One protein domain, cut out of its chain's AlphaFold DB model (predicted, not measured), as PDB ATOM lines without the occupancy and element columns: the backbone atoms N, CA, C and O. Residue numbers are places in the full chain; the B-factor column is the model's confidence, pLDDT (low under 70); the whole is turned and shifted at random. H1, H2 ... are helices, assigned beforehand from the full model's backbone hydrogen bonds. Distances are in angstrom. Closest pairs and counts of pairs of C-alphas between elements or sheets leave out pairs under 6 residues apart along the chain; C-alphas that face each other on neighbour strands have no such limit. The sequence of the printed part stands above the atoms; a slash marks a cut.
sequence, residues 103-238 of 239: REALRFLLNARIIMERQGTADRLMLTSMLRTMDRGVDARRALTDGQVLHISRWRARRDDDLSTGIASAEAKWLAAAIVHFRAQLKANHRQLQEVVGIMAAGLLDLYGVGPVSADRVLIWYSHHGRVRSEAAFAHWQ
ATOM      1  N   ARG A 103      48.848  59.015 130.435       87.81
ATOM      2  CA  ARG A 103      47.407  59.231 130.252       87.81
ATOM      3  C   ARG A 103      46.843  58.541 129.005       87.81
ATOM      4  O   ARG A 103      45.670  58.179 128.982       87.81
ATOM      5  N   GLU A 104      47.663  58.336 127.983       86.50
ATOM      6  CA  GLU A 104      47.258  57.604 126.780       86.50
ATOM      7  C   GLU A 104      47.129  56.105 127.047       86.50
ATOM      8  O   GLU A 104      46.196  55.472 126.557       86.50
ATOM      9  N   ALA A 105      47.997  55.550 127.898       91.44
ATOM     10  CA  ALA A 105      47.869  54.169 128.347       91.44
ATOM     11  C   ALA A 105      46.546  53.963 129.104       91.44
ATOM     12  O   ALA A 105      45.802  53.038 128.787       91.44
ATOM     13  N   LEU A 106      46.205  54.880 130.019       92.88
ATOM     14  CA  LEU A 106      44.909  54.918 130.711       92.88
ATOM     15  C   LEU A 106      43.725  54.932 129.722       92.88
ATOM     16  O   LEU A 106      42.824  54.093 129.785       92.88
ATOM     17  N   ARG A 107      43.774  55.799 128.702       89.81
ATOM     18  CA  ARG A 107      42.749  55.856 127.641       89.81
ATOM     19  C   ARG A 107      42.602  54.544 126.876       89.81
ATOM     20  O   ARG A 107      41.475  54.108 126.636       89.81
ATOM     21  N   PHE A 108      43.706  53.907 126.487       92.25
ATOM     22  CA  PHE A 108      43.655  52.606 125.816       92.25
ATOM     23  C   PHE A 108      43.046  51.534 126.719       92.25
ATOM     24  O   PHE A 108      42.183  50.780 126.267       92.25
ATOM     25  N   LEU A 109      43.425  51.509 127.997       95.75
ATOM     26  CA  LEU A 109      42.900  50.558 128.971       95.75
ATOM     27  C   LEU A 109      41.398  50.749 129.218       95.75
ATOM     28  O   LEU A 109      40.667  49.755 129.216       95.75
ATOM     29  N   LEU A 110      40.911  51.985 129.371       93.75
ATOM     30  CA  LEU A 110      39.474  52.250 129.491       93.75
ATOM     31  C   LEU A 110      38.702  51.859 128.235       93.75
ATOM     32  O   LEU A 110      37.655  51.221 128.340       93.75
ATOM     33  N   ASN A 111      39.198  52.226 127.053       92.75
ATOM     34  CA  ASN A 111      38.524  51.903 125.799       92.75
ATOM     35  C   ASN A 111      38.422  50.388 125.614       92.75
ATOM     36  O   ASN A 111      37.345  49.874 125.315       92.75
ATOM     37  N   ALA A 112      39.518  49.669 125.865       95.44
ATOM     38  CA  ALA A 112      39.537  48.217 125.819       95.44
ATOM     39  C   ALA A 112      38.520  47.621 126.807       95.44
ATOM     40  O   ALA A 112      37.727  46.762 126.424       95.44
ATOM     41  N   ARG A 113      38.476  48.116 128.053       97.06
ATOM     42  CA  ARG A 113      37.493  47.688 129.063       97.06
ATOM     43  C   ARG A 113      36.054  47.894 128.596       97.06
ATOM     44  O   ARG A 113      35.267  46.959 128.694       97.06
ATOM     45  N   ILE A 114      35.717  49.071 128.066       95.38
ATOM     46  CA  ILE A 114      34.361  49.381 127.585       95.38
ATOM     47  C   ILE A 114      33.939  48.393 126.493       95.38
ATOM     48  O   ILE A 114      32.809  47.903 126.506       95.38
ATOM     49  N   ILE A 115      34.837  48.083 125.554       96.25
ATOM     50  CA  ILE A 115      34.557  47.116 124.488       96.25
ATOM     51  C   ILE A 115      34.383  45.703 125.055       96.25
ATOM     52  O   ILE A 115      33.402  45.044 124.722       96.25
ATOM     53  N   MET A 116      35.265  45.261 125.957       96.88
ATOM     54  CA  MET A 116      35.161  43.945 126.602       96.88
ATOM     55  C   MET A 116      33.873  43.787 127.422       96.88
ATOM     56  O   MET A 116      33.236  42.739 127.364       96.88
ATOM     57  N   GLU A 117      33.464  44.814 128.172       96.56
ATOM     58  CA  GLU A 117      32.220  44.811 128.955       96.56
ATOM     59  C   GLU A 117      30.989  44.739 128.049       96.56
ATOM     60  O   GLU A 117      30.074  43.950 128.303       96.56
ATOM     61  N   ARG A 118      30.975  45.531 126.970       96.69
ATOM     62  CA  ARG A 118      29.885  45.518 125.985       96.69
ATOM     63  C   ARG A 118      29.780  44.169 125.295       96.69
ATOM     64  O   ARG A 118      28.690  43.600 125.271       96.69
ATOM     65  N   GLN A 119      30.895  43.645 124.788       96.75
ATOM     66  CA  GLN A 119      30.905  42.364 124.090       96.75
ATOM     67  C   GLN A 119      30.540  41.218 125.036       96.75
ATOM     68  O   GLN A 119      29.631  40.455 124.736       96.75
ATOM     69  N   GLY A 120      31.137  41.157 126.230       96.94
ATOM     70  CA  GLY A 120      30.805  40.130 127.219       96.94
ATOM     71  C   GLY A 120      29.336  40.168 127.663       96.94
ATOM     72  O   GLY A 120      28.743  39.122 127.931       96.94
ATOM     73  N   THR A 121      28.723  41.356 127.705       96.50
ATOM     74  CA  THR A 121      27.281  41.504 127.963       96.50
ATOM     75  C   THR A 121      26.452  40.988 126.789       96.50
ATOM     76  O   THR A 121      25.518  40.216 127.005       96.50
ATOM     77  N   ALA A 122      26.796  41.377 125.559       97.12
ATOM     78  CA  ALA A 122      26.112  40.922 124.350       97.12
ATOM     79  C   ALA A 122      26.173  39.393 124.207       97.12
ATOM     80  O   ALA A 122      25.137  38.753 124.024       97.12
ATOM     81  N   ASP A 123      27.351  38.804 124.411       97.62
ATOM     82  CA  ASP A 123      27.557  37.358 124.344       97.62
ATOM     83  C   ASP A 123      26.726  36.628 125.407       97.62
ATOM     84  O   ASP A 123      26.111  35.600 125.123       97.62
ATOM     85  N   ARG A 124      26.640  37.167 126.636       96.50
ATOM     86  CA  ARG A 124      25.828  36.572 127.712       96.50
ATOM     87  C   ARG A 124      24.337  36.629 127.402       96.50
ATOM     88  O   ARG A 124      23.626  35.673 127.714       96.50
ATOM     89  N   LEU A 125      23.859  37.724 126.815       95.88
ATOM     90  CA  LEU A 125      22.460  37.858 126.402       95.88
ATOM     91  C   LEU A 125      22.125  36.879 125.275       95.88
ATOM     92  O   LEU A 125      21.124  36.171 125.379       95.88
ATOM     93  N   MET A 126      22.986  36.782 124.259       95.62
ATOM     94  CA  MET A 126      22.828  35.821 123.166       95.62
ATOM     95  C   MET A 126      22.816  34.385 123.695       95.62
ATOM     96  O   MET A 126      21.879  33.636 123.426       95.62
ATOM     97  N   LEU A 127      23.785  34.031 124.543       96.25
ATOM     98  CA  LEU A 127      23.856  32.718 125.175       96.25
ATOM     99  C   LEU A 127      22.591  32.408 125.987       96.25
ATOM    100  O   LEU A 127      22.022  31.328 125.860       96.25
ATOM    101  N   THR A 128      22.115  33.361 126.792       95.06
ATOM    102  CA  THR A 128      20.879  33.197 127.576       95.06
ATOM    103  C   THR A 128      19.667  32.989 126.664       95.06
ATOM    104  O   THR A 128      18.814  32.164 126.974       95.06
ATOM    105  N   SER A 129      19.591  33.707 125.540       93.19
ATOM    106  CA  SER A 129      18.518  33.557 124.550       93.19
ATOM    107  C   SER A 129      18.514  32.158 123.933       93.19
ATOM    108  O   SER A 129      17.492  31.477 123.959       93.19
ATOM    109  N   MET A 130      19.675  31.685 123.472       92.50
ATOM    110  CA  MET A 130      19.811  30.355 122.875       92.50
ATOM    111  C   MET A 130      19.433  29.238 123.860       92.50
ATOM    112  O   MET A 130      18.774  28.271 123.488       92.50
ATOM    113  N   LEU A 131      19.808  29.374 125.134       93.00
ATOM    114  CA  LEU A 131      19.486  28.389 126.174       93.00
ATOM    115  C   LEU A 131      18.005  28.356 126.567       93.00
ATOM    116  O   LEU A 131      17.583  27.425 127.240       93.00
ATOM    117  N   ARG A 132      17.203  29.349 126.169       90.81
ATOM    118  CA  ARG A 132      15.744  29.315 126.365       90.81
ATOM    119  C   ARG A 132      15.028  28.509 125.293       90.81
ATOM    120  O   ARG A 132      13.908  28.071 125.527       90.81
ATOM    121  N   THR A 133      15.653  28.340 124.130       87.69
ATOM    122  CA  THR A 133      15.085  27.596 123.002       87.69
ATOM    123  C   THR A 133      15.608  26.164 122.916       87.69
ATOM    124  O   THR A 133      15.004  25.355 122.223       87.69
ATOM    125  N   MET A 134      16.711  25.839 123.603       84.00
ATOM    126  CA  MET A 134      17.264  24.482 123.670       84.00
ATOM    127  C   MET A 134      17.130  23.903 125.085       84.00
ATOM    128  O   MET A 134      17.535  24.543 126.054       84.00
ATOM    129  N   ASP A 135      16.623  22.676 125.215       76.38
ATOM    130  CA  ASP A 135      16.639  21.965 126.497       76.38
ATOM    131  C   ASP A 135      17.940  21.163 126.646       76.38
ATOM    132  O   ASP A 135      18.174  20.148 125.985       76.38
ATOM    133  N   ARG A 136      18.832  21.663 127.504       79.44
ATOM    134  CA  ARG A 136      20.137  21.053 127.808       79.44
ATOM    135  C   ARG A 136      20.422  20.951 129.304       79.44
ATOM    136  O   ARG A 136      21.580  20.813 129.699       79.44
ATOM    137  N   GLY A 137      19.381  21.011 130.137       82.44
ATOM    138  CA  GLY A 137      19.519  20.917 131.594       82.44
ATOM    139  C   GLY A 137      20.129  22.158 132.259       82.44
ATOM    140  O   GLY A 137      20.603  22.079 133.392       82.44
ATOM    141  N   VAL A 138      20.132  23.309 131.576       87.81
ATOM    142  CA  VAL A 138      20.510  24.607 132.154       87.81
ATOM    143  C   VAL A 138      19.270  25.488 132.230       87.81
ATOM    144  O   VAL A 138      18.686  25.823 131.206       87.81
ATOM    145  N   ASP A 139      18.888  25.909 133.437       87.31
ATOM    146  CA  ASP A 139      17.782  26.855 133.599       87.31
ATOM    147  C   ASP A 139      18.218  28.279 133.215       87.31
ATOM    148  O   ASP A 139      18.945  28.947 133.957       87.31
ATOM    149  N   ALA A 140      17.759  28.736 132.047       90.75
ATOM    150  CA  ALA A 140      18.001  30.072 131.496       90.75
ATOM    151  C   ALA A 140      16.808  31.039 131.673       90.75
ATOM    152  O   ALA A 140      16.727  32.084 131.011       90.75
ATOM    153  N   ARG A 141      15.863  30.740 132.580       88.12
ATOM    154  CA  ARG A 141      14.776  31.677 132.941       88.12
ATOM    155  C   ARG A 141      15.292  32.911 133.680       88.12
ATOM    156  O   ARG A 141      14.664  33.966 133.635       88.12
ATOM    157  N   ARG A 142      16.460  32.802 134.313       88.50
ATOM    158  CA  ARG A 142      17.178  33.899 134.977       88.50
ATOM    159  C   ARG A 142      18.488  34.198 134.255       88.50
ATOM    160  O   ARG A 142      18.917  33.438 133.390       88.50
ATOM    161  N   ALA A 143      19.119  35.314 134.618       87.88
ATOM    162  CA  ALA A 143      20.474  35.595 134.170       87.88
ATOM    163  C   ALA A 143      21.381  34.417 134.550       87.88
ATOM    164  O   ALA A 143      21.359  33.969 135.700       87.88
ATOM    165  N   LEU A 144      22.164  33.928 133.585       94.44
ATOM    166  CA  LEU A 144      23.114  32.847 133.828       94.44
ATOM    167  C   LEU A 144      24.049  33.234 134.972       94.44
ATOM    168  O   LEU A 144      24.333  34.412 135.174       94.44
ATOM    169  N   THR A 145      24.545  32.251 135.707       94.94
ATOM    170  CA  THR A 145      25.620  32.418 136.684       94.94
ATOM    171  C   THR A 145      26.967  32.147 136.032       94.94
ATOM    172  O   THR A 145      27.077  31.597 134.936       94.94
ATOM    173  N   ASP A 146      28.033  32.508 136.728       94.62
ATOM    174  CA  ASP A 146      29.391  32.358 136.209       94.62
ATOM    175  C   ASP A 146      29.813  30.891 136.168       94.62
ATOM    176  O   ASP A 146      30.483  30.464 135.230       94.62
ATOM    177  N   GLY A 147      29.332  30.108 137.139       96.00
ATOM    178  CA  GLY A 147      29.466  28.656 137.150       96.00
ATOM    179  C   GLY A 147      28.739  27.997 135.978       96.00
ATOM    180  O   GLY A 147      29.316  27.129 135.329       96.00
ATOM    181  N   GLN A 148      27.520  28.447 135.646       95.88
ATOM    182  CA  GLN A 148      26.789  27.945 134.474       95.88
ATOM    183  C   GLN A 148      27.523  28.271 133.171       95.88
ATOM    184  O   GLN A 148      27.713  27.380 132.348       95.88
ATOM    185  N   VAL A 149      27.999  29.508 132.994       97.38
ATOM    186  CA  VAL A 149      28.789  29.876 131.806       97.38
ATOM    187  C   VAL A 149      30.059  29.030 131.707       97.38
ATOM    188  O   VAL A 149      30.360  28.494 130.642       97.38
ATOM    189  N   LEU A 150      30.783  28.833 132.813       97.56
ATOM    190  CA  LEU A 150      31.967  27.974 132.819       97.56
ATOM    191  C   LEU A 150      31.620  26.520 132.467       97.56
ATOM    192  O   LEU A 150      32.349  25.887 131.704       97.56
ATOM    193  N   HIS A 151      30.510  25.997 132.983       96.38
ATOM    194  CA  HIS A 151      30.023  24.663 132.643       96.38
ATOM    195  C   HIS A 151      29.726  24.533 131.138       96.38
ATOM    196  O   HIS A 151      30.216  23.603 130.501       96.38
ATOM    197  N   ILE A 152      29.018  25.504 130.552       96.31
ATOM    198  CA  ILE A 152      28.683  25.526 129.118       96.31
ATOM    199  C   ILE A 152      29.939  25.624 128.246       96.31
ATOM    200  O   ILE A 152      30.060  24.912 127.252       96.31
ATOM    201  N   SER A 153      30.935  26.424 128.649       97.50
ATOM    202  CA  SER A 153      32.209  26.536 127.913       97.50
ATOM    203  C   SER A 153      32.953  25.195 127.779       97.50
ATOM    204  O   SER A 153      33.809  25.022 126.910       97.50
ATOM    205  N   ARG A 154      32.608  24.217 128.627       96.25
ATOM    206  CA  ARG A 154      33.194  22.873 128.675       96.25
ATOM    207  C   ARG A 154      32.307  21.804 128.039       96.25
ATOM    208  O   ARG A 154      32.659  20.625 128.105       96.25
ATOM    209  N   TRP A 155      31.192  22.184 127.416       94.31
ATOM    210  CA  TRP A 155      30.329  21.244 126.711       94.31
ATOM    211  C   TRP A 155      31.096  20.434 125.658       94.31
ATOM    212  O   TRP A 155      32.060  20.889 125.023       94.31
ATOM    213  N   ARG A 156      30.652  19.191 125.491       90.56
ATOM    214  CA  ARG A 156      31.121  18.263 124.464       90.56
ATOM    215  C   ARG A 156      29.937  17.893 123.581       90.56
ATOM    216  O   ARG A 156      28.812  17.846 124.073       90.56
ATOM    217  N   ALA A 157      30.211  17.635 122.307       85.38
ATOM    218  CA  ALA A 157      29.209  17.105 121.392       85.38
ATOM    219  C   ALA A 157      28.679  15.766 121.929       85.38
ATOM    220  O   ALA A 157      29.473  14.947 122.410       85.38
ATOM    221  N   ARG A 158      27.360  15.550 121.870       85.94
ATOM    222  CA  ARG A 158      26.759  14.242 122.150       85.94
ATOM    223  C   ARG A 158      26.484  13.548 120.819       85.94
ATOM    224  O   ARG A 158      26.229  14.206 119.817       85.94
ATOM    225  N   ARG A 159      26.589  12.217 120.796       81.12
ATOM    226  CA  ARG A 159      26.420  11.435 119.557       81.12
ATOM    227  C   ARG A 159      24.985  11.456 119.031       81.12
ATOM    228  O   ARG A 159      24.802  11.356 117.828       81.12
ATOM    229  N   ASP A 160      24.018  11.634 119.926       85.62
ATOM    230  CA  ASP A 160      22.587  11.554 119.616       85.62
ATOM    231  C   ASP A 160      21.956  12.931 119.346       85.62
ATOM    232  O   ASP A 160      20.735  13.060 119.301       85.62
ATOM    233  N   ASP A 161      22.773  13.980 119.212       85.69
ATOM    234  CA  ASP A 161      22.273  15.311 118.886       85.69
ATOM    235  C   ASP A 161      21.851  15.375 117.419       85.69
ATOM    236  O   ASP A 161      22.609  14.989 116.527       85.69
ATOM    237  N   ASP A 162      20.670  15.934 117.155       89.75
ATOM    238  CA  ASP A 162      20.319  16.342 115.800       89.75
ATOM    239  C   ASP A 162      21.210  17.509 115.331       89.75
ATOM    240  O   ASP A 162      21.916  18.157 116.113       89.75
ATOM    241  N   LEU A 163      21.189  17.794 114.025       89.12
ATOM    242  CA  LEU A 163      22.038  18.832 113.435       89.12
ATOM    243  C   LEU A 163      21.829  20.203 114.104       89.12
ATOM    244  O   LEU A 163      22.798  20.898 114.411       89.12
ATOM    245  N   SER A 164      20.570  20.573 114.354       89.50
ATOM    246  CA  SER A 164      20.197  21.856 114.957       89.50
ATOM    247  C   SER A 164      20.749  21.998 116.379       89.50
ATOM    248  O   SER A 164      21.418  22.981 116.703       89.50
ATOM    249  N   THR A 165      20.549  20.979 117.218       88.50
ATOM    250  CA  THR A 165      21.032  20.933 118.602       88.50
ATOM    251  C   THR A 165      22.554  20.883 118.656       88.50
ATOM    252  O   THR A 165      23.157  21.526 119.524       88.50
ATOM    253  N   GLY A 166      23.191  20.160 117.732       91.44
ATOM    254  CA  GLY A 166      24.643  20.106 117.599       91.44
ATOM    255  C   GLY A 166      25.247  21.483 117.310       91.44
ATOM    256  O   GLY A 166      26.142  21.923 118.038       91.44
ATOM    257  N   ILE A 167      24.708  22.200 116.316       92.19
ATOM    258  CA  ILE A 167      25.135  23.567 115.970       92.19
ATOM    259  C   ILE A 167      24.881  24.518 117.142       92.19
ATOM    260  O   ILE A 167      25.800  25.203 117.589       92.19
ATOM    261  N   ALA A 168      23.671  24.517 117.710       92.06
ATOM    262  CA  ALA A 168      23.327  25.386 118.835       92.06
ATOM    263  C   ALA A 168      24.236  25.152 120.054       92.06
ATOM    264  O   ALA A 168      24.651  26.107 120.712       92.06
ATOM    265  N   SER A 169      24.598  23.896 120.335       92.50
ATOM    266  CA  SER A 169      25.514  23.542 121.427       92.50
ATOM    267  C   SER A 169      26.946  24.024 121.158       92.50
ATOM    268  O   SER A 169      27.626  24.466 122.087       92.50
ATOM    269  N   ALA A 170      27.413  23.952 119.908       94.19
ATOM    270  CA  ALA A 170      28.732  24.443 119.512       94.19
ATOM    271  C   ALA A 170      28.827  25.973 119.629       94.19
ATOM    272  O   ALA A 170      29.768  26.486 120.238       94.19
ATOM    273  N   GLU A 171      27.814  26.687 119.141       95.94
ATOM    274  CA  GLU A 171      27.733  28.147 119.232       95.94
ATOM    275  C   GLU A 171      27.598  28.623 120.690       95.94
ATOM    276  O   GLU A 171      28.309  29.530 121.131       95.94
ATOM    277  N   ALA A 172      26.771  27.950 121.500       96.12
ATOM    278  CA  ALA A 172      26.648  28.247 122.927       96.12
ATOM    279  C   ALA A 172      27.983  28.061 123.669       96.12
ATOM    280  O   ALA A 172      28.359  28.878 124.514       96.12
ATOM    281  N   LYS A 173      28.734  27.008 123.327       97.00
ATOM    282  CA  LYS A 173      30.078  26.774 123.863       97.00
ATOM    283  C   LYS A 173      31.049  27.886 123.465       97.00
ATOM    284  O   LYS A 173      31.820  28.327 124.319       97.00
ATOM    285  N   TRP A 174      31.023  28.330 122.208       97.75
ATOM    286  CA  TRP A 174      31.883  29.410 121.718       97.75
ATOM    287  C   TRP A 174      31.619  30.723 122.466       97.75
ATOM    288  O   TRP A 174      32.550  31.294 123.040       97.75
ATOM    289  N   LEU A 175      30.350  31.132 122.584       97.81
ATOM    290  CA  LEU A 175      29.947  32.313 123.361       97.81
ATOM    291  C   LEU A 175      30.372  32.201 124.828       97.81
ATOM    292  O   LEU A 175      30.931  33.134 125.404       97.81
ATOM    293  N   ALA A 176      30.149  31.042 125.448       98.06
ATOM    294  CA  ALA A 176      30.538  30.821 126.834       98.06
ATOM    295  C   ALA A 176      32.059  30.929 127.038       98.06
ATOM    296  O   ALA A 176      32.510  31.527 128.018       98.06
ATOM    297  N   ALA A 177      32.857  30.400 126.106       98.38
ATOM    298  CA  ALA A 177      34.309  30.534 126.130       98.38
ATOM    299  C   ALA A 177      34.758  31.997 125.958       98.38
ATOM    300  O   ALA A 177      35.633  32.450 126.700       98.38
ATOM    301  N   ALA A 178      34.125  32.753 125.053       98.19
ATOM    302  CA  ALA A 178      34.388  34.180 124.865       98.19
ATOM    303  C   ALA A 178      34.100  34.987 126.143       98.19
ATOM    304  O   ALA A 178      34.946  35.760 126.594       98.19
ATOM    305  N   ILE A 179      32.971  34.734 126.814       98.25
ATOM    306  CA  ILE A 179      32.635  35.379 128.094       98.25
ATOM    307  C   ILE A 179      33.694  35.067 129.160       98.25
ATOM    308  O   ILE A 179      34.141  35.970 129.870       98.25
ATOM    309  N   VAL A 180      34.120  33.805 129.293       98.38
ATOM    310  CA  VAL A 180      35.185  33.421 130.241       98.38
ATOM    311  C   VAL A 180      36.487  34.161 129.921       98.38
ATOM    312  O   VAL A 180      37.133  34.686 130.833       98.38
ATOM    313  N   HIS A 181      36.837  34.267 128.639       97.94
ATOM    314  CA  HIS A 181      38.012  35.001 128.186       97.94
ATOM    315  C   HIS A 181      37.933  36.494 128.540       97.94
ATOM    316  O   HIS A 181      38.841  37.008 129.196       97.94
ATOM    317  N   PHE A 182      36.838  37.184 128.202       97.75
ATOM    318  CA  PHE A 182      36.673  38.611 128.506       97.75
ATOM    319  C   PHE A 182      36.775  38.912 129.997       97.75
ATOM    320  O   PHE A 182      37.331  39.933 130.387       97.75
ATOM    321  N   ARG A 183      36.316  38.009 130.864       96.62
ATOM    322  CA  ARG A 183      36.442  38.186 132.318       96.62
ATOM    323  C   ARG A 183      37.880  38.099 132.801       96.62
ATOM    324  O   ARG A 183      38.282  38.886 133.658       96.62
ATOM    325  N   ALA A 184      38.655  37.169 132.249       97.50
ATOM    326  CA  ALA A 184      40.083  37.088 132.531       97.50
ATOM    327  C   ALA A 184      40.802  38.360 132.049       97.50
ATOM    328  O   ALA A 184      41.585  38.942 132.803       97.50
ATOM    329  N   GLN A 185      40.464  38.840 130.847       98.12
ATOM    330  CA  GLN A 185      41.008  40.084 130.299       98.12
ATOM    331  C   GLN A 185      40.613  41.310 131.130       98.12
ATOM    332  O   GLN A 185      41.468  42.132 131.434       98.12
ATOM    333  N   LEU A 186      39.370  41.409 131.610       98.06
ATOM    334  CA  LEU A 186      38.928  42.502 132.484       98.06
ATOM    335  C   LEU A 186      39.672  42.524 133.825       98.06
ATOM    336  O   LEU A 186      39.970  43.604 134.340       98.06
ATOM    337  N   LYS A 187      40.015  41.354 134.380       98.06
ATOM    338  CA  LYS A 187      40.857  41.255 135.584       98.06
ATOM    339  C   LYS A 187      42.297  41.690 135.297       98.06
ATOM    340  O   LYS A 187      42.893  42.391 136.111       98.06
ATOM    341  N   ALA A 188      42.856  41.297 134.154       98.12
ATOM    342  CA  ALA A 188      44.185  41.736 133.731       98.12
ATOM    343  C   ALA A 188      44.230  43.256 133.501       98.12
ATOM    344  O   ALA A 188      45.072  43.933 134.085       98.12
ATOM    345  N   ASN A 189      43.261  43.787 132.759       98.25
ATOM    346  CA  ASN A 189      43.062  45.211 132.519       98.25
ATOM    347  C   ASN A 189      42.931  46.004 133.829       98.25
ATOM    348  O   ASN A 189      43.558  47.045 133.975       98.25
ATOM    349  N   HIS A 190      42.181  45.496 134.813       98.00
ATOM    350  CA  HIS A 190      42.054  46.152 136.118       98.00
ATOM    351  C   HIS A 190      43.397  46.278 136.853       98.00
ATOM    352  O   HIS A 190      43.675  47.323 137.435       98.00
ATOM    353  N   ARG A 191      44.247  45.243 136.796       98.19
ATOM    354  CA  ARG A 191      45.603  45.296 137.371       98.19
ATOM    355  C   ARG A 191      46.496  46.296 136.640       98.19
ATOM    356  O   ARG A 191      47.212  47.042 137.290       98.19
ATOM    357  N   GLN A 192      46.416  46.349 135.310       97.56
ATOM    358  CA  GLN A 192      47.168  47.329 134.518       97.56
ATOM    359  C   GLN A 192      46.726  48.766 134.822       97.56
ATOM    360  O   GLN A 192      47.567  49.645 134.966       97.56
ATOM    361  N   LEU A 193      45.420  49.005 134.988       96.88
ATOM    362  CA  LEU A 193      44.909  50.303 135.436       96.88
ATOM    363  C   LEU A 193      45.505  50.686 136.794       96.88
ATOM    364  O   LEU A 193      45.977  51.805 136.956       96.88
ATOM    365  N   GLN A 194      45.525  49.755 137.750       97.12
ATOM    366  CA  GLN A 194      46.109  49.988 139.071       97.12
ATOM    367  C   GLN A 194      47.597  50.366 138.988       97.12
ATOM    368  O   GLN A 194      48.019  51.308 139.653       97.12
ATOM    369  N   GLU A 195      48.373  49.667 138.161       96.38
ATOM    370  CA  GLU A 195      49.799  49.938 137.955       96.38
ATOM    371  C   GLU A 195      50.036  51.335 137.370       96.38
ATOM    372  O   GLU A 195      50.777  52.134 137.944       96.38
ATOM    373  N   VAL A 196      49.358  51.672 136.267       95.88
ATOM    374  CA  VAL A 196      49.531  52.976 135.608       95.88
ATOM    375  C   VAL A 196      49.061  54.116 136.514       95.88
ATOM    376  O   VAL A 196      49.733  55.144 136.599       95.88
ATOM    377  N   VAL A 197      47.949  53.936 137.236       95.94
ATOM    378  CA  VAL A 197      47.483  54.912 138.232       95.94
ATOM    379  C   VAL A 197      48.525  55.102 139.334       95.94
ATOM    380  O   VAL A 197      48.830  56.243 139.667       95.94
ATOM    381  N   GLY A 198      49.108  54.021 139.860       95.31
ATOM    382  CA  GLY A 198      50.142  54.092 140.895       95.31
ATOM    383  C   GLY A 198      51.396  54.846 140.442       95.31
ATOM    384  O   GLY A 198      51.951  55.622 141.214       95.31
ATOM    385  N   ILE A 199      51.793  54.684 139.176       94.50
ATOM    386  CA  ILE A 199      52.902  55.437 138.568       94.50
ATOM    387  C   ILE A 199      52.553  56.926 138.439       94.50
ATOM    388  O   ILE A 199      53.400  57.784 138.672       94.50
ATOM    389  N   MET A 200      51.324  57.247 138.026       92.38
ATOM    390  CA  MET A 200      50.921  58.627 137.736       92.38
ATOM    391  C   MET A 200      50.563  59.444 138.979       92.38
ATOM    392  O   MET A 200      50.753  60.659 138.980       92.38
ATOM    393  N   ALA A 201      49.991  58.804 139.996       91.75
ATOM    394  CA  ALA A 201      49.486  59.459 141.192       91.75
ATOM    395  C   ALA A 201      49.556  58.502 142.388       91.75
ATOM    396  O   ALA A 201      48.570  57.865 142.771       91.75
ATOM    397  N   ALA A 202      50.744  58.416 142.989       91.94
ATOM    398  CA  ALA A 202      50.946  57.684 144.233       91.94
ATOM    399  C   ALA A 202      49.990  58.202 145.325       91.94
ATOM    400  O   ALA A 202      49.786  59.406 145.467       91.94
ATOM    401  N   GLY A 203      49.376  57.286 146.074       90.69
ATOM    402  CA  GLY A 203      48.407  57.607 147.127       90.69
ATOM    403  C   GLY A 203      46.969  57.851 146.654       90.69
ATOM    404  O   GLY A 203      46.054  57.865 147.472       90.69
ATOM    405  N   LEU A 204      46.714  57.980 145.343       93.75
ATOM    406  CA  LEU A 204      45.352  58.209 144.839       93.75
ATOM    407  C   LEU A 204      44.409  57.030 145.129       93.75
ATOM    408  O   LEU A 204      43.224  57.230 145.381       93.75
ATOM    409  N   LEU A 205      44.939  55.807 145.097       95.31
ATOM    410  CA  LEU A 205      44.185  54.584 145.383       95.31
ATOM    411  C   LEU A 205      43.992  54.317 146.883       95.31
ATOM    412  O   LEU A 205      43.233  53.417 147.230       95.31
ATOM    413  N   ASP A 206      44.631  55.098 147.758       95.25
ATOM    414  CA  ASP A 206      44.441  54.997 149.211       95.25
ATOM    415  C   ASP A 206      43.180  55.752 149.670       95.25
ATOM    416  O   ASP A 206      42.717  55.595 150.801       95.25
ATOM    417  N   LEU A 207      42.594  56.571 148.787       94.12
ATOM    418  CA  LEU A 207      41.366  57.305 149.062       94.12
ATOM    419  C   LEU A 207      40.154  56.367 149.084       94.12
ATOM    420  O   LEU A 207      39.905  55.591 148.157       94.12
ATOM    421  N   TYR A 208      39.335  56.499 150.128       93.44
ATOM    422  CA  TYR A 208      38.114  55.716 150.274       93.44
ATOM    423  C   TYR A 208      37.169  55.910 149.075       93.44
ATOM    424  O   TYR A 208      36.854  57.034 148.684       93.44
ATOM    425  N   GLY A 209      36.706  54.800 148.492       90.94
ATOM    426  CA  GLY A 209      35.807  54.800 147.333       90.94
ATOM    427  C   GLY A 209      36.488  55.019 145.974       90.94
ATOM    428  O   GLY A 209      35.812  54.966 144.943       90.94
ATOM    429  N   VAL A 210      37.811  55.215 145.932       94.25
ATOM    430  CA  VAL A 210      38.565  55.418 144.687       94.25
ATOM    431  C   VAL A 210      39.227  54.112 144.242       94.25
ATOM    432  O   VAL A 210      40.293  53.730 144.706       94.25
ATOM    433  N   GLY A 211      38.587  53.417 143.299       94.62
ATOM    434  CA  GLY A 211      39.174  52.251 142.629       94.62
ATOM    435  C   GLY A 211      39.950  52.616 141.352       94.62
ATOM    436  O   GLY A 211      39.759  53.712 140.822       94.62
ATOM    437  N   PRO A 212      40.737  51.685 140.771       96.00
ATOM    438  CA  PRO A 212      41.551  51.931 139.571       96.00
ATOM    439  C   PRO A 212      40.800  52.544 138.385       96.00
ATOM    440  O   PRO A 212      41.315  53.435 137.721       96.00
ATOM    441  N   VAL A 213      39.559  52.114 138.138       95.25
ATOM    442  CA  VAL A 213      38.726  52.645 137.041       95.25
ATOM    443  C   VAL A 213      38.268  54.081 137.324       95.25
ATOM    444  O   VAL A 213      38.252  54.917 136.423       95.25
ATOM    445  N   SER A 214      37.893  54.382 138.568       94.06
ATOM    446  CA  SER A 214      37.491  55.733 138.971       94.06
ATOM    447  C   SER A 214      38.692  56.678 138.973       94.06
ATOM    448  O   SER A 214      38.592  57.791 138.462       94.06
ATOM    449  N   ALA A 215      39.834  56.216 139.485       94.31
ATOM    450  CA  ALA A 215      41.091  56.954 139.491       94.31
ATOM    451  C   ALA A 215      41.564  57.286 138.071       94.31
ATOM    452  O   ALA A 215      41.915  58.429 137.796       94.31
ATOM    453  N   ASP A 216      41.507  56.319 137.155       93.25
ATOM    454  CA  ASP A 216      41.793  56.535 135.740       93.25
ATOM    455  C   ASP A 216      40.937  57.678 135.158       93.25
ATOM    456  O   ASP A 216      41.484  58.642 134.613       93.25
ATOM    457  N   ARG A 217      39.609  57.634 135.353       90.88
ATOM    458  CA  ARG A 217      38.695  58.689 134.877       90.88
ATOM    459  C   ARG A 217      39.052  60.055 135.448       90.88
ATOM    460  O   ARG A 217      39.132  61.024 134.694       90.88
ATOM    461  N   VAL A 218      39.303  60.127 136.758       90.31
ATOM    462  CA  VAL A 218      39.734  61.360 137.436       90.31
ATOM    463  C   VAL A 218      41.003  61.896 136.789       90.31
ATOM    464  O   VAL A 218      41.049  63.067 136.412       90.31
ATOM    465  N   LEU A 219      42.004  61.039 136.596       90.19
ATOM    466  CA  LEU A 219      43.260  61.417 135.971       90.19
ATOM    467  C   LEU A 219      43.011  61.939 134.549       90.19
ATOM    468  O   LEU A 219      43.452  63.046 134.236       90.19
ATOM    469  N   ILE A 220      42.315  61.186 133.690       87.19
ATOM    470  CA  ILE A 220      42.047  61.577 132.294       87.19
ATOM    471  C   ILE A 220      41.321  62.925 132.216       87.19
ATOM    472  O   ILE A 220      41.688  63.764 131.387       87.19
ATOM    473  N   TRP A 221      40.305  63.139 133.052       83.56
ATOM    474  CA  TRP A 221      39.491  64.353 133.027       83.56
ATOM    475  C   TRP A 221      40.210  65.564 133.609       83.56
ATOM    476  O   TRP A 221      40.182  66.632 132.995       83.56
ATOM    477  N   TYR A 222      40.895  65.397 134.743       84.75
ATOM    478  CA  TYR A 222      41.688  66.461 135.353       84.75
ATOM    479  C   TYR A 222      42.817  66.909 134.425       84.75
ATOM    480  O   TYR A 222      43.003  68.099 134.209       84.75
ATOM    481  N   SER A 223      43.509  65.957 133.793       81.94
ATOM    482  CA  SER A 223      44.611  66.157 132.847       81.94
ATOM    483  C   SER A 223      45.863  66.858 133.399       81.94
ATOM    484  O   SER A 223      46.934  66.251 133.353       81.94
ATOM    485  N   HIS A 224      45.749  68.085 133.911       80.56
ATOM    486  CA  HIS A 224      46.825  68.912 134.466       80.56
ATOM    487  C   HIS A 224      46.268  69.964 135.440       80.56
ATOM    488  O   HIS A 224      45.070  70.265 135.446       80.56
ATOM    489  N   HIS A 225      47.153  70.541 136.253       79.19
ATOM    490  CA  HIS A 225      46.792  71.589 137.204       79.19
ATOM    491  C   HIS A 225      46.178  72.812 136.511       79.19
ATOM    492  O   HIS A 225      46.704  73.293 135.517       79.19
ATOM    493  N   GLY A 226      45.061  73.319 137.038       77.50
ATOM    494  CA  GLY A 226      44.370  74.500 136.501       77.50
ATOM    495  C   GLY A 226      43.307  74.224 135.428       77.50
ATOM    496  O   GLY A 226      42.526  75.129 135.114       77.50
ATOM    497  N   ARG A 227      43.195  72.985 134.914       78.31
ATOM    498  CA  ARG A 227      42.173  72.611 133.913       78.31
ATOM    499  C   ARG A 227      40.761  72.543 134.488       78.31
ATOM    500  O   ARG A 227      39.801  73.002 133.870       78.31
ATOM    501  N   VAL A 228      40.627  71.942 135.668       77.38
ATOM    502  CA  VAL A 228      39.361  71.832 136.398       77.38
ATOM    503  C   VAL A 228      39.404  72.835 137.542       77.38
ATOM    504  O   VAL A 228      40.141  72.650 138.503       77.38
ATOM    505  N   ARG A 229      38.640  73.926 137.406       75.75
ATOM    506  CA  ARG A 229      38.682  75.084 138.320       75.75
ATOM    507  C   ARG A 229      37.594  75.068 139.402       75.75
ATOM    508  O   ARG A 229      37.583  75.937 140.262       75.75
ATOM    509  N   SER A 230      36.665  74.111 139.349       77.44
ATOM    510  CA  SER A 230      35.613  73.929 140.355       77.44
ATOM    511  C   SER A 230      34.988  72.536 140.269       77.44
ATOM    512  O   SER A 230      35.096  71.856 139.246       77.44
ATOM    513  N   GLU A 231      34.281  72.134 141.324       72.38
ATOM    514  CA  GLU A 231      33.487  70.900 141.344       72.38
ATOM    515  C   GLU A 231      32.397  70.904 140.259       72.38
ATOM    516  O   GLU A 231      32.253  69.936 139.518       72.38
ATOM    517  N   ALA A 232      31.696  72.029 140.079       75.31
ATOM    518  CA  ALA A 232      30.704  72.185 139.014       75.31
ATOM    519  C   ALA A 232      31.327  72.040 137.616       75.31
ATOM    520  O   ALA A 232      30.732  71.429 136.725       75.31
ATOM    521  N   ALA A 233      32.549  72.557 137.423       70.00
ATOM    522  CA  ALA A 233      33.287  72.348 136.187       70.00
ATOM    523  C   ALA A 233      33.598  70.860 135.999       70.00
ATOM    524  O   ALA A 233      33.358  70.349 134.913       70.00
ATOM    525  N   PHE A 234      34.058  70.159 137.041       69.38
ATOM    526  CA  PHE A 234      34.318  68.717 136.993       69.38
ATOM    527  C   PHE A 234      33.068  67.904 136.632       69.38
ATOM    528  O   PHE A 234      33.129  67.056 135.744       69.38
ATOM    529  N   ALA A 235      31.927  68.198 137.263       71.06
ATOM    530  CA  ALA A 235      30.655  67.525 137.006       71.06
ATOM    531  C   ALA A 235      30.193  67.684 135.546       71.06
ATOM    532  O   ALA A 235      29.713  66.726 134.945       71.06
ATOM    533  N   HIS A 236      30.408  68.859 134.941       64.12
ATOM    534  CA  HIS A 236      30.081  69.103 133.533       64.12
ATOM    535  C   HIS A 236      30.877  68.218 132.556       64.12
ATOM    536  O   HIS A 236      30.391  67.933 131.465       64.12
ATOM    537  N   TRP A 237      32.077  67.759 132.933       58.25
ATOM    538  CA  TRP A 237      32.896  66.868 132.099       58.25
ATOM    539  C   TRP A 237      32.499  65.388 132.194       58.25
ATOM    540  O   TRP A 237      32.969  64.600 131.377       58.25
ATOM    541  N   GLN A 238      31.661  65.003 133.165       48.25
ATOM    542  CA  GLN A 238      31.221  63.610 133.336       48.25
ATOM    543  C   GLN A 238      30.047  63.208 132.422       48.25
ATOM    544  O   GLN A 238      29.642  62.046 132.451       48.25
TER     545      GLN A 238
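What this domain is: This is residues 103 to 238 of the 239 residues of an uncharacterized protein of Paeniglutamicibacter gangotriensis Lz1y (UniProt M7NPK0). Two long helices, H1 and H3, lie side by side and run opposite ways, making a slender rod, with the short helix H2 packed on H3 in its earlier half. Near the other end of the rod, where H1 begins and H3 comes to its end, H4 packs on both long helices, and the small helix H5 lies beyond it, touching no helix. The printed part has 136 residues with five named helices, in the order H1, H2, H3, H4, H5, and no named strand; the class is all helix. It is loose, with a radius of gyration of the C-alphas of 20.6 A, and its C-alphas span 68 by 27 by 25 A.

How they stand to each other: H1, residues 103 to 133, touches H3, residues 163 to 200, at a shallow tilt of 23 degrees, and they run opposite ways; their closest C-alphas, those of Gly 120 and Ile 179, are 5.2 A apart. H3 is the hub, touching three helices. H2, residues 146 to 153, touches H3 at residues 172 to 180 alone, at a steep tilt of 51 degrees, opposite ways, and the closest C-alphas, those of Ser 153 and Lys 173, are 4.6 A apart. H1 and H2 are apart, but only just, with a closest distance of 8.4 A between their C-alphas. H4, residues 212 to 222, touches H3 at its residues 190 to 197 alone, at a steep tilt of 59 degrees, the same way; the closest C-alphas are those of Gln 194 and Pro 212, 5.0 A apart. H4 also touches H1, at residues 103 to 110 of H1 alone, at a steep tilt of 48 degrees, opposite ways, with the C-alphas of Leu 106 and Asp 216 closest at 6.1 A. H5, residues 231 to 236, is close to H4 but not clearly touching, about perpendicular at 85 degrees, and the closest C-alphas, those of Trp 221 and Phe 234, are 7.8 A apart. Every O i to N i+4 pair is within hydrogen-bond range in H2, H3, H4 and H5, and 26 of 27 are in H1.

Where its parts are: H1 begins at C-alpha 103, (47.407, 59.231, 130.252), and measures 45.8 A from first to last C-alpha. H2 measures 10.5 A. H3, 54.8 A long, ends at C-alpha 200, (50.921, 58.627, 137.736). H4 measures 15.1 A, and H5, 8.7 A long, ends at C-alpha 236, (30.081, 69.103, 133.533).

The domain as a whole: The two C-alphas farthest apart, those of Asp 160 and Gly 226, are 68.7 A apart. The printed part has no cut. The links H1 to H2 and H3 to H4 are long. The mean pLDDT of the printed part is 90.8; residue 234 and residues 236 to 238 are under 70.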